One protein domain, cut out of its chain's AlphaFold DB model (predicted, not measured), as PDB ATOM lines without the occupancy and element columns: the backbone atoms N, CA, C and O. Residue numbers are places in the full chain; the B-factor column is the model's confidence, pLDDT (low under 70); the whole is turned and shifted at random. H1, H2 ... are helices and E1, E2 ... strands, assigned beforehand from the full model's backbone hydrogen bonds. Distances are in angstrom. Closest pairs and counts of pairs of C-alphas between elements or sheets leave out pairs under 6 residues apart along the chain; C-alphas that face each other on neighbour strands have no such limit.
ATOM      1  N   GLU A   9     214.460 244.207 124.280       87.81
ATOM      2  CA  GLU A   9     214.458 244.443 125.728       87.81
ATOM      3  C   GLU A   9     213.065 244.221 126.335       87.81
ATOM      4  O   GLU A   9     212.924 243.600 127.392       87.81
ATOM      5  N   LEU A  10     212.009 244.668 125.645       89.06
ATOM      6  CA  LEU A  10     210.625 244.450 126.071       89.06
ATOM      7  C   LEU A  10     210.233 242.966 125.995       89.06
ATOM      8  O   LEU A  10     209.528 242.460 126.876       89.06
ATOM      9  N   TRP A  11     210.698 242.266 124.963       89.44
ATOM     10  CA  TRP A  11     210.505 240.829 124.794       89.44
ATOM     11  C   TRP A  11     211.153 240.030 125.931       89.44
ATOM     12  O   TRP A  11     210.489 239.209 126.575       89.44
ATOM     13  N   ASP A  12     212.412 240.326 126.241       87.94
ATOM     14  CA  ASP A  12     213.162 239.655 127.300       87.94
ATOM     15  C   ASP A  12     212.588 239.968 128.684       87.94
ATOM     16  O   ASP A  12     212.439 239.063 129.509       87.94
ATOM     17  N   ALA A  13     212.156 241.208 128.932       84.25
ATOM     18  CA  ALA A  13     211.464 241.575 130.166       84.25
ATOM     19  C   ALA A  13     210.142 240.803 130.335       84.25
ATOM     20  O   ALA A  13     209.858 240.264 131.411       84.25
ATOM     21  N   ALA A  14     209.340 240.685 129.270       84.88
ATOM     22  CA  ALA A  14     208.108 239.902 129.293       84.88
ATOM     23  C   ALA A  14     208.389 238.410 129.536       84.88
ATOM     24  O   ALA A  14     207.684 237.761 130.316       84.88
ATOM     25  N   HIS A  15     209.440 237.859 128.928       82.94
ATOM     26  CA  HIS A  15     209.853 236.475 129.142       82.94
ATOM     27  C   HIS A  15     210.452 236.217 130.524       82.94
ATOM     28  O   HIS A  15     210.149 235.179 131.111       82.94
ATOM     29  N   ALA A  16     211.194 237.158 131.103       83.12
ATOM     30  CA  ALA A  16     211.661 237.089 132.486       83.12
ATOM     31  C   ALA A  16     210.488 237.101 133.477       83.12
ATOM     32  O   ALA A  16     210.472 236.353 134.456       83.12
ATOM     33  N   VAL A  17     209.445 237.891 133.193       73.69
ATOM     34  CA  VAL A  17     208.200 237.813 133.955       73.69
ATOM     35  C   VAL A  17     207.586 236.429 133.767       73.69
ATOM     36  O   VAL A  17     207.312 235.757 134.756       73.69
ATOM     37  N   LEU A  18     207.382 235.964 132.532       74.19
ATOM     38  CA  LEU A  18     206.726 234.687 132.223       74.19
ATOM     39  C   LEU A  18     207.480 233.442 132.723       74.19
ATOM     40  O   LEU A  18     206.803 232.470 133.061       74.19
ATOM     41  N   SER A  19     208.807 233.479 132.846       75.31
ATOM     42  CA  SER A  19     209.643 232.366 133.322       75.31
ATOM     43  C   SER A  19     209.506 232.098 134.825       75.31
ATOM     44  O   SER A  19     209.728 230.973 135.277       75.31
ATOM     45  N   GLY A  20     209.067 233.083 135.616       66.19
ATOM     46  CA  GLY A  20     208.785 232.881 137.037       66.19
ATOM     47  C   GLY A  20     207.696 231.821 137.267       66.19
ATOM     48  O   GLY A  20     206.797 231.637 136.449       66.19
ATOM     49  N   ASN A  21     207.678 231.143 138.415       63.16
ATOM     50  CA  ASN A  21     206.667 230.113 138.675       63.16
ATOM     51  C   ASN A  21     205.239 230.711 138.668       63.16
ATOM     52  O   ASN A  21     204.837 231.436 139.584       63.16
ATOM     53  N   ARG A  22     204.455 230.398 137.627       59.34
ATOM     54  CA  ARG A  22     203.063 230.850 137.427       59.34
ATOM     55  C   ARG A  22     202.184 230.610 138.662       59.34
ATOM     56  O   ARG A  22     201.324 231.433 138.973       59.34
ATOM     57  N   ASN A  23     202.428 229.526 139.403       57.88
ATOM     58  CA  ASN A  23     201.664 229.168 140.601       57.88
ATOM     59  C   ASN A  23     202.029 230.018 141.828       57.88
ATOM     60  O   ASN A  23     201.152 230.299 142.657       57.88
ATOM     61  N   GLN A  24     203.292 230.446 141.929       58.47
ATOM     62  CA  GLN A  24     203.766 231.357 142.975       58.47
ATOM     63  C   GLN A  24     203.271 232.787 142.718       58.47
ATOM     64  O   GLN A  24     202.743 233.421 143.631       58.47
ATOM     65  N   ARG A  25     203.322 233.258 141.462       55.06
ATOM     66  CA  ARG A  25     202.817 234.586 141.061       55.06
ATOM     67  C   ARG A  25     201.308 234.726 141.264       55.06
ATOM     68  O   ARG A  25     200.868 235.618 141.981       55.06
ATOM     69  N   ALA A  26     200.516 233.781 140.752       56.75
ATOM     70  CA  ALA A  26     199.068 233.766 140.979       56.75
ATOM     71  C   ALA A  26     198.689 233.596 142.467       56.75
ATOM     72  O   ALA A  26     197.579 233.950 142.860       56.75
ATOM     73  N   GLY A  27     199.596 233.048 143.285       55.44
ATOM     74  CA  GLY A  27     199.451 232.944 144.737       55.44
ATOM     75  C   GLY A  27     199.628 234.272 145.464       55.44
ATOM     76  O   GLY A  27     198.769 234.625 146.263       55.44
ATOM     77  N   ARG A  28     200.699 235.015 145.150       53.19
ATOM     78  CA  ARG A  28     200.998 236.337 145.736       53.19
ATOM     79  C   ARG A  28     200.000 237.418 145.325       53.19
ATOM     80  O   ARG A  28     199.668 238.264 146.132       53.19
ATOM     81  N   THR A  29     199.477 237.398 144.101       49.91
ATOM     82  CA  THR A  29     198.501 238.420 143.670       49.91
ATOM     83  C   THR A  29     197.099 238.184 144.247       49.91
ATOM     84  O   THR A  29     196.308 239.112 144.363       49.91
ATOM     85  N   ARG A  30     196.766 236.942 144.631       53.03
ATOM     86  CA  ARG A  30     195.469 236.582 145.239       53.03
ATOM     87  C   ARG A  30     195.498 236.561 146.773       53.03
ATOM     88  O   ARG A  30     194.477 236.239 147.378       53.03
ATOM     89  N   SER A  31     196.628 236.894 147.399       49.31
ATOM     90  CA  SER A  31     196.870 236.774 148.843       49.31
ATOM     91  C   SER A  31     196.273 237.913 149.679       49.31
ATOM     92  O   SER A  31     196.910 238.375 150.620       49.31
ATOM     93  N   ASN A  32     195.054 238.361 149.374       53.06
ATOM     94  CA  ASN A  32     194.330 239.237 150.304       53.06
ATOM     95  C   ASN A  32     193.800 238.471 151.531       53.06
ATOM     96  O   ASN A  32     193.284 239.088 152.452       53.06
ATOM     97  N   GLU A  33     193.903 237.137 151.555       58.16
ATOM     98  CA  GLU A  33     193.533 236.315 152.710       58.16
ATOM     99  C   GLU A  33     194.426 235.064 152.753       58.16
ATOM    100  O   GLU A  33     194.618 234.425 151.706       58.16
ATOM    101  N   PRO A  34     195.023 234.723 153.907       63.91
ATOM    102  CA  PRO A  34     195.968 233.622 153.996       63.91
ATOM    103  C   PRO A  34     195.224 232.288 153.907       63.91
ATOM    104  O   PRO A  34     194.374 231.974 154.727       63.91
ATOM    105  N   ALA A  35     195.559 231.494 152.893       77.56
ATOM    106  CA  ALA A  35     195.322 230.057 152.904       77.56
ATOM    107  C   ALA A  35     196.653 229.392 153.253       77.56
ATOM    108  O   ALA A  35     197.466 229.130 152.357       77.56
ATOM    109  N   LEU A  36     196.897 229.192 154.551       84.31
ATOM    110  CA  LEU A  36     198.205 228.804 155.096       84.31
ATOM    111  C   LEU A  36     198.704 227.469 154.536       84.31
ATOM    112  O   LEU A  36     199.898 227.261 154.351       84.31
ATOM    113  N   LEU A  37     197.775 226.570 154.221       89.31
ATOM    114  CA  LEU A  37     198.052 225.184 153.858       89.31
ATOM    115  C   LEU A  37     197.900 224.925 152.355       89.31
ATOM    116  O   LEU A  37     197.757 223.781 151.909       89.31
ATOM    117  N   ARG A  38     197.913 225.988 151.542       84.38
ATOM    118  CA  ARG A  38     197.812 225.879 150.085       84.38
ATOM    119  C   ARG A  38     198.928 224.988 149.536       84.38
ATOM    120  O   ARG A  38     200.103 225.317 149.635       84.38
ATOM    121  N   GLY A  39     198.536 223.898 148.878       81.88
ATOM    122  CA  GLY A  39     199.472 222.954 148.259       81.88
ATOM    123  C   GLY A  39     200.145 221.987 149.236       81.88
ATOM    124  O   GLY A  39     200.928 221.160 148.786       81.88
ATOM    125  N   LEU A  40     199.826 222.058 150.532       89.69
ATOM    126  CA  LEU A  40     200.348 221.146 151.554       89.69
ATOM    127  C   LEU A  40     199.361 220.023 151.894       89.69
ATOM    128  O   LEU A  40     199.769 218.935 152.282       89.69
ATOM    129  N   ILE A  41     198.057 220.266 151.731       90.19
ATOM    130  CA  ILE A  41     197.030 219.268 152.045       90.19
ATOM    131  C   ILE A  41     196.792 218.359 150.839       90.19
ATOM    132  O   ILE A  41     196.422 218.824 149.756       90.19
ATOM    133  N   LEU A  42     196.917 217.053 151.066       89.88
ATOM    134  CA  LEU A  42     196.553 216.002 150.123       89.88
ATOM    135  C   LEU A  42     195.377 215.189 150.673       89.88
ATOM    136  O   LEU A  42     195.236 214.976 151.876       89.88
ATOM    137  N   THR A  43     194.516 214.726 149.776       86.81
ATOM    138  CA  THR A  43     193.481 213.738 150.094       86.81
ATOM    139  C   THR A  43     194.088 212.337 150.213       86.81
ATOM    140  O   THR A  43     195.211 212.097 149.772       86.81
ATOM    141  N   GLY A  44     193.328 211.371 150.739       83.38
ATOM    142  CA  GLY A  44     193.773 209.971 150.816       83.38
ATOM    143  C   GLY A  44     194.044 209.306 149.456       83.38
ATOM    144  O   GLY A  44     194.630 208.232 149.415       83.38
ATOM    145  N   THR A  45     193.634 209.927 148.345       81.25
ATOM    146  CA  THR A  45     193.952 209.494 146.973       81.25
ATOM    147  C   THR A  45     195.174 210.204 146.384       81.25
ATOM    148  O   THR A  45     195.506 209.981 145.224       81.25
ATOM    149  N   GLY A  46     195.839 211.074 147.152       85.38
ATOM    150  CA  GLY A  46     196.990 211.861 146.706       85.38
ATOM    151  C   GLY A  46     196.631 213.142 145.944       85.38
ATOM    152  O   GLY A  46     197.523 213.903 145.576       85.38
ATOM    153  N   ALA A  47     195.346 213.439 145.721       87.81
ATOM    154  CA  ALA A  47     194.948 214.691 145.083       87.81
ATOM    155  C   ALA A  47     195.114 215.878 146.039       87.81
ATOM    156  O   ALA A  47     194.643 215.831 147.177       87.81
ATOM    157  N   ALA A  48     195.739 216.957 145.561       88.88
ATOM    158  CA  ALA A  48     195.925 218.177 146.336       88.88
ATOM    159  C   ALA A  48     194.598 218.890 146.631       88.88
ATOM    160  O   ALA A  48     193.675 218.891 145.808       88.88
ATOM    161  N   MET A  49     194.522 219.544 147.790       91.25
ATOM    162  CA  MET A  49     193.408 220.412 148.152       91.25
ATOM    163  C   MET A  49     193.771 221.881 147.923       91.25
ATOM    164  O   MET A  49     194.807 222.374 148.371       91.25
ATOM    165  N   THR A  50     192.899 222.592 147.215       88.88
ATOM    166  CA  THR A  50     193.080 224.003 146.859       88.88
ATOM    167  C   THR A  50     192.132 224.870 147.686       88.88
ATOM    168  O   THR A  50     190.973 224.481 147.867       88.88
ATOM    169  N   PRO A  51     192.576 226.037 148.187       90.25
ATOM    170  CA  PRO A  51     191.688 226.966 148.867       90.25
ATOM    171  C   PRO A  51     190.602 227.478 147.915       90.25
ATOM    172  O   PRO A  51     190.872 227.933 146.803       90.25
ATOM    173  N   HIS A  52     189.364 227.419 148.376       88.12
ATOM    174  CA  HIS A  52     188.166 227.893 147.708       88.12
ATOM    175  C   HIS A  52     187.353 228.707 148.709       88.12
ATOM    176  O   HIS A  52     187.318 228.383 149.892       88.12
ATOM    177  N   HIS A  53     186.659 229.744 148.252       88.12
ATOM    178  CA  HIS A  53     185.800 230.526 149.131       88.12
ATOM    179  C   HIS A  53     184.439 230.790 148.499       88.12
ATOM    180  O   HIS A  53     184.302 230.849 147.280       88.12
ATOM    181  N   THR A  54     183.435 230.956 149.347       88.69
ATOM    182  CA  THR A  54     182.115 231.461 148.974       88.69
ATOM    183  C   THR A  54     181.765 232.642 149.873       88.69
ATOM    184  O   THR A  54     182.328 232.802 150.956       88.69
ATOM    185  N   LYS A  55     180.857 233.509 149.426       91.44
ATOM    186  CA  LYS A  55     180.317 234.605 150.238       91.44
ATOM    187  C   LYS A  55     178.803 234.450 150.345       91.44
ATOM    188  O   LYS A  55     178.156 234.121 149.354       91.44
ATOM    189  N   LYS A  56     178.251 234.684 151.534       91.00
ATOM    190  CA  LYS A  56     176.807 234.808 151.778       91.00
ATOM    191  C   LYS A  56     176.579 236.077 152.596       91.00
ATOM    192  O   LYS A  56     177.012 236.154 153.745       91.00
ATOM    193  N   GLY A  57     175.936 237.076 151.993       92.31
ATOM    194  CA  GLY A  57     175.859 238.421 152.570       92.31
ATOM    195  C   GLY A  57     177.261 238.977 152.835       92.31
ATOM    196  O   GLY A  57     178.127 238.909 151.965       92.31
ATOM    197  N   ASN A  58     177.499 239.445 154.062       89.75
ATOM    198  CA  ASN A  58     178.811 239.939 154.489       89.75
ATOM    199  C   ASN A  58     179.754 238.837 155.026       89.75
ATOM    200  O   ASN A  58     180.885 239.121 155.413       89.75
ATOM    201  N   ARG A  59     179.317 237.568 155.081       85.94
ATOM    202  CA  ARG A  59     180.140 236.466 155.601       85.94
ATOM    203  C   ARG A  59     180.862 235.742 154.470       85.94
ATOM    204  O   ARG A  59     180.235 235.264 153.523       85.94
ATOM    205  N   ARG A  60     182.184 235.613 154.595       86.50
ATOM    206  CA  ARG A  60     183.024 234.768 153.737       86.50
ATOM    207  C   ARG A  60     183.236 233.407 154.397       86.50
ATOM    208  O   ARG A  60     183.476 233.328 155.597       86.50
ATOM    209  N   TYR A  61     183.147 232.350 153.602       87.81
ATOM    210  CA  TYR A  61     183.411 230.980 154.015       87.81
ATOM    211  C   TYR A  61     184.569 230.439 153.192       87.81
ATOM    212  O   TYR A  61     184.468 230.361 151.967       87.81
ATOM    213  N   CYS A  62     185.653 230.065 153.860       90.81
ATOM    214  CA  CYS A  62     186.861 229.544 153.234       90.81
ATOM    215  C   CYS A  62     186.970 228.035 153.487       90.81
ATOM    216  O   CYS A  62     186.707 227.551 154.590       90.81
ATOM    217  N   TYR A  63     187.343 227.290 152.451       91.62
ATOM    218  CA  TYR A  63     187.438 225.835 152.454       91.62
ATOM    219  C   TYR A  63     188.681 225.375 151.698       91.62
ATOM    220  O   TYR A  63     189.040 225.965 150.686       91.62
ATOM    221  N   TYR A  64     189.263 224.254 152.099       92.94
ATOM    222  CA  TYR A  64     190.133 223.463 151.233       92.94
ATOM    223  C   TYR A  64     189.280 222.455 150.463       92.94
ATOM    224  O   TYR A  64     188.461 221.754 151.059       92.94
ATOM    225  N   VAL A  65     189.440 222.386 149.141       91.62
ATOM    226  CA  VAL A  65     188.628 221.530 148.261       91.62
ATOM    227  C   VAL A  65     189.525 220.650 147.401       91.62
ATOM    228  O   VAL A  65     190.491 221.140 146.819       91.62
ATOM    229  N   SER A  66     189.200 219.359 147.310       90.12
ATOM    230  CA  SER A  66     189.939 218.406 146.473       90.12
ATOM    231  C   SER A  66     189.930 218.808 144.995       90.12
ATOM    232  O   SER A  66     188.876 219.116 144.427       90.12
ATOM    233  N   MET A  67     191.095 218.746 144.347       87.69
ATOM    234  CA  MET A  67     191.216 218.971 142.905       87.69
ATOM    235  C   MET A  67     190.435 217.955 142.070       87.69
ATOM    236  O   MET A  67     189.962 218.317 140.994       87.69
ATOM    237  N   ASP A  68     190.235 216.732 142.564       87.00
ATOM    238  CA  ASP A  68     189.419 215.729 141.873       87.00
ATOM    239  C   ASP A  68     187.956 216.186 141.746       87.00
ATOM    240  O   ASP A  68     187.330 215.995 140.702       87.00
ATOM    241  N   VAL A  69     187.436 216.871 142.774       85.19
ATOM    242  CA  VAL A  69     186.087 217.457 142.762       85.19
ATOM    243  C   VAL A  69     186.016 218.698 141.889       85.19
ATOM    244  O   VAL A  69     185.060 218.852 141.131       85.19
ATOM    245  N   ILE A  70     187.021 219.572 141.960       84.62
ATOM    246  CA  ILE A  70     187.068 220.784 141.130       84.62
ATOM    247  C   ILE A  70     187.117 220.415 139.642       84.62
ATOM    248  O   ILE A  70     186.399 221.003 138.838       84.62
ATOM    249  N   GLN A  71     187.930 219.422 139.279       84.62
ATOM    250  CA  GLN A  71     188.092 218.966 137.896       84.62
ATOM    251  C   GLN A  71     187.026 217.953 137.456       84.62
ATOM    252  O   GLN A  71     187.094 217.475 136.327       84.62
ATOM    253  N   LYS A  72     186.051 217.619 138.319       80.00
ATOM    254  CA  LYS A  72     184.990 216.630 138.058       80.00
ATOM    255  C   LYS A  72     185.530 215.317 137.474       80.00
ATOM    256  O   LYS A  72     184.965 214.784 136.523       80.00
ATOM    257  N   ARG A  73     186.645 214.807 138.005       74.62
ATOM    258  CA  ARG A  73     187.304 213.622 137.438       74.62
ATOM    259  C   ARG A  73     186.412 212.387 137.625       74.62
ATOM    260  O   ARG A  73     186.216 211.973 138.766       74.62
ATOM    261  N   PRO A  74     185.900 211.771 136.545       65.81
ATOM    262  CA  PRO A  74     184.896 210.708 136.643       65.81
ATOM    263  C   PRO A  74     185.443 209.412 137.261       65.81
ATOM    264  O   PRO A  74     184.691 208.637 137.840       65.81
ATOM    265  N   THR A  75     186.754 209.182 137.181       71.12
ATOM    266  CA  THR A  75     187.437 207.997 137.725       71.12
ATOM    267  C   THR A  75     187.954 208.180 139.153       71.12
ATOM    268  O   THR A  75     188.451 207.225 139.753       71.12
ATOM    269  N   ALA A  76     187.857 209.384 139.725       71.38
ATOM    270  CA  ALA A  76     188.360 209.640 141.065       71.38
ATOM    271  C   ALA A  76     187.441 209.003 142.116       71.38
ATOM    272  O   ALA A  76     186.280 209.384 142.276       71.38
ATOM    273  N   LYS A  77     187.970 208.046 142.884       74.81
ATOM    274  CA  LYS A  77     187.273 207.500 144.055       74.81
ATOM    275  C   LYS A  77     187.311 208.532 145.181       74.81
ATOM    276  O   LYS A  77     188.262 208.575 145.957       74.81
ATOM    277  N   LEU A  78     186.273 209.359 145.274       75.31
ATOM    278  CA  LEU A  78     186.134 210.366 146.323       75.31
ATOM    279  C   LEU A  78     185.969 209.681 147.689       75.31
ATOM    280  O   LEU A  78     184.891 209.195 148.028       75.31
ATOM    281  N   ARG A  79     187.046 209.613 148.478       71.44
ATOM    282  CA  ARG A  79     187.015 209.086 149.850       71.44
ATOM    283  C   ARG A  79     186.996 210.228 150.862       71.44
ATOM    284  O   ARG A  79     187.857 211.104 150.833       71.44
ATOM    285  N   GLY A  80     186.024 210.188 151.773       75.06
ATOM    286  CA  GLY A  80     185.850 211.176 152.839       75.06
ATOM    287  C   GLY A  80     185.335 212.548 152.368       75.06
ATOM    288  O   GLY A  80     184.997 212.728 151.193       75.06
ATOM    289  N   PRO A  81     185.248 213.530 153.284       80.19
ATOM    290  CA  PRO A  81     184.777 214.880 152.979       80.19
ATOM    291  C   PRO A  81     185.663 215.609 151.967       80.19
ATOM    292  O   PRO A  81     186.861 215.794 152.176       80.19
ATOM    293  N   GLN A  82     185.044 216.074 150.882       85.00
ATOM    294  CA  GLN A  82     185.735 216.712 149.755       85.00
ATOM    295  C   GLN A  82     186.005 218.204 149.944       85.00
ATOM    296  O   GLN A  82     186.776 218.808 149.194       85.00
ATOM    297  N   ARG A  83     185.342 218.798 150.935       89.56
ATOM    298  CA  ARG A  83     185.520 220.180 151.363       89.56
ATOM    299  C   ARG A  83     185.826 220.161 152.850       89.56
ATOM    300  O   ARG A  83     185.117 219.503 153.611       89.56
ATOM    301  N   ARG A  84     186.870 220.870 153.257       91.44
ATOM    302  CA  ARG A  84     187.267 221.024 154.657       91.44
ATOM    303  C   ARG A  84     187.201 222.501 155.028       91.44
ATOM    304  O   ARG A  84     187.749 223.293 154.264       91.44
ATOM    305  N   PRO A  85     186.540 222.896 156.129       91.75
ATOM    306  CA  PRO A  85     186.556 224.286 156.582       91.75
ATOM    307  C   PRO A  85     187.996 224.743 156.825       91.75
ATOM    308  O   PRO A  85     188.737 224.050 157.516       91.75
ATOM    309  N   ALA A  86     188.398 225.875 156.242       91.12
ATOM    310  CA  ALA A  86     189.781 226.341 156.324       91.12
ATOM    311  C   ALA A  86     190.188 226.640 157.772       91.12
ATOM    312  O   ALA A  86     191.181 226.086 158.219       91.12
ATOM    313  N   ALA A  87     189.356 227.384 158.512       88.94
ATOM    314  CA  ALA A  87     189.609 227.733 159.914       88.94
ATOM    315  C   ALA A  87     189.902 226.499 160.777       88.94
ATOM    316  O   ALA A  87     190.959 226.409 161.379       88.94
ATOM    317  N   MET A  88     189.032 225.485 160.728       91.38
ATOM    318  CA  MET A  88     189.209 224.254 161.504       91.38
ATOM    319  C   MET A  88     190.508 223.512 161.159       91.38
ATOM    320  O   MET A  88     191.186 223.005 162.046       91.38
ATOM    321  N   VAL A  89     190.846 223.397 159.869       91.81
ATOM    322  CA  VAL A  89     192.069 222.684 159.461       91.81
ATOM    323  C   VAL A  89     193.310 223.481 159.845       91.81
ATOM    324  O   VAL A  89     194.287 222.903 160.308       91.81
ATOM    325  N   GLU A  90     193.282 224.795 159.656       91.44
ATOM    326  CA  GLU A  90     194.398 225.675 159.991       91.44
ATOM    327  C   GLU A  90     194.632 225.728 161.497       91.44
ATOM    328  O   GLU A  90     195.765 225.535 161.921       91.44
ATOM    329  N   GLU A  91     193.580 225.864 162.304       90.69
ATOM    330  CA  GLU A  91     193.654 225.796 163.767       90.69
ATOM    331  C   GLU A  91     194.253 224.469 164.243       90.69
ATOM    332  O   GLU A  91     195.146 224.467 165.089       90.69
ATOM    333  N   ALA A  92     193.830 223.341 163.662       92.94
ATOM    334  CA  ALA A  92     194.384 222.035 164.009       92.94
ATOM    335  C   ALA A  92     195.883 221.933 163.680       92.94
ATOM    336  O   ALA A  92     196.662 221.432 164.490       92.94
ATOM    337  N   VAL A  93     196.304 222.426 162.511       93.00
ATOM    338  CA  VAL A  93     197.719 222.402 162.112       93.00
ATOM    339  C   VAL A  93     198.554 223.363 162.955       93.00
ATOM    340  O   VAL A  93     199.639 222.991 163.393       93.00
ATOM    341  N   ILE A  94     198.059 224.571 163.226       90.69
ATOM    342  CA  ILE A  94     198.730 225.544 164.098       90.69
ATOM    343  C   ILE A  94     198.886 224.963 165.506       90.69
ATOM    344  O   ILE A  94     199.978 225.016 166.068       90.69
ATOM    345  N   GLY A  95     197.828 224.360 166.052       91.19
ATOM    346  CA  GLY A  95     197.865 223.699 167.353       91.19
ATOM    347  C   GLY A  95     198.908 222.583 167.407       91.19
ATOM    348  O   GLY A  95     199.682 222.504 168.361       91.19
ATOM    349  N   GLU A  96     198.995 221.768 166.355       92.56
ATOM    350  CA  GLU A  96     199.989 220.696 166.279       92.56
ATOM    351  C   GLU A  96     201.421 221.229 166.147       92.56
ATOM    352  O   GLU A  96     202.324 220.742 166.826       92.56
ATOM    353  N   ILE A  97     201.643 222.275 165.345       91.19
ATOM    354  CA  ILE A  97     202.949 222.940 165.252       91.19
ATOM    355  C   ILE A  97     203.358 223.487 166.624       91.19
ATOM    356  O   ILE A  97     204.473 223.231 167.075       91.19
ATOM    357  N   ARG A  98     202.451 224.167 167.334       88.81
ATOM    358  CA  ARG A  98     202.696 224.659 168.702       88.81
ATOM    359  C   ARG A  98     203.036 223.525 169.664       88.81
ATOM    360  O   ARG A  98     203.950 223.654 170.473       88.81
ATOM    361  N   ARG A  99     202.340 222.389 169.569       89.88
ATOM    362  CA  ARG A  99     202.634 221.197 170.374       89.88
ATOM    363  C   ARG A  99     204.041 220.662 170.099       89.88
ATOM    364  O   ARG A  99     204.758 220.363 171.049       89.88
ATOM    365  N   LEU A 100     204.441 220.563 168.831       90.00
ATOM    366  CA  LEU A 100     205.773 220.088 168.439       90.00
ATOM    367  C   LEU A 100     206.887 221.032 168.898       90.00
ATOM    368  O   LEU A 100     207.920 220.560 169.363       90.00
ATOM    369  N   LEU A 101     206.672 222.347 168.823       86.00
ATOM    370  CA  LEU A 101     207.639 223.337 169.307       86.00
ATOM    371  C   LEU A 101     207.891 223.237 170.820       86.00
ATOM    372  O   LEU A 101     208.983 223.565 171.273       86.00
ATOM    373  N   ARG A 102     206.920 222.730 171.591       84.75
ATOM    374  CA  ARG A 102     207.051 222.474 173.036       84.75
ATOM    375  C   ARG A 102     207.702 221.130 173.378       84.75
ATOM    376  O   ARG A 102     207.892 220.836 174.556       84.75
ATOM    377  N   ALA A 103     208.019 220.288 172.393       89.50
ATOM    378  CA  ALA A 103     208.670 219.015 172.674       89.50
ATOM    379  C   ALA A 103     210.059 219.267 173.301       89.50
ATOM    380  O   ALA A 103     210.833 220.042 172.730       89.50
TER     381      ALA A 103
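Overview. This is residues 9 to 103 of the 136 residues of an uncharacterized protein of Wenxinia marina DSM 24838 (UniProt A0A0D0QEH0). What is the main picture? A long hairpin of E1 and E2, with short E3 beside part of E2, makes a small three-stranded sheet, whose hairpin tip sticks out at residues 55 to 60. H4 starts at the sheet and sticks out at residues 95 to 103, while H1 and H2 make a separate arm off the sheet. What is it built of? The printed part has 95 residues with four named helices and three named strands in the order H1, H2, E1, E2, H3, E3, H4, a mixed class with an antiparallel sheet E1, E2, E3. It is loose, with a radius of gyration of the C-alphas of 17.0 A and spans of 50 by 43 by 36 A.

Along the chain. Where are the strands? E1 is residues 49 to 56, 22.3 A, from C-alpha 49 at (193.408, 220.412, 148.152); E2 is 59 to 66, 22.5 A; E3 is 83 to 85, 6.7 A. Where are the helices? H4 is residues 86 to 101, 22.3 A, ending at C-alpha 101 (207.639, 223.337, 169.307). H3 is 67 to 70, 4.9 A; H2 is 22 to 29, 10.8 A; H1 is 9 to 19, 15.1 A.

Arrangement. How do the strands pair? Hairpin E1 and E2 is antiparallel at 155 degrees, with N 52 and O 63 within hydrogen-bond range at 2.7 A. E2 and E3 are antiparallel at 136 degrees, with N 64 and O 84 at 2.8 A. How do the helices stand? H4 only grazes the sheet with residues 86 to 90; its closest C-alphas with E2 are Ala 86 and Tyr 63, 4.6 A. H3 only grazes it with residues 67 to 70; its closest C-alphas with E1 are Met 67 and Met 49, 5.9 A. H1 and H2, not on the sheet, meet only through their link. Are the helix backbones whole? In H1, H2 and H4 every O i to N i+4 pair is within hydrogen-bond range; H3 is too short for one.

Size, cuts and confidence. How large is it? The C-alphas farthest apart, of Glu 9 and Ala 103, are 53.7 A apart, and the printed part has no cut. Which links are long? H2 to E1, 19 residues, and H3 to E3, 12 residues. Where is confidence low? Residues 20 to 34 and 74 are under 70; the mean pLDDT of the printed part is 81.4.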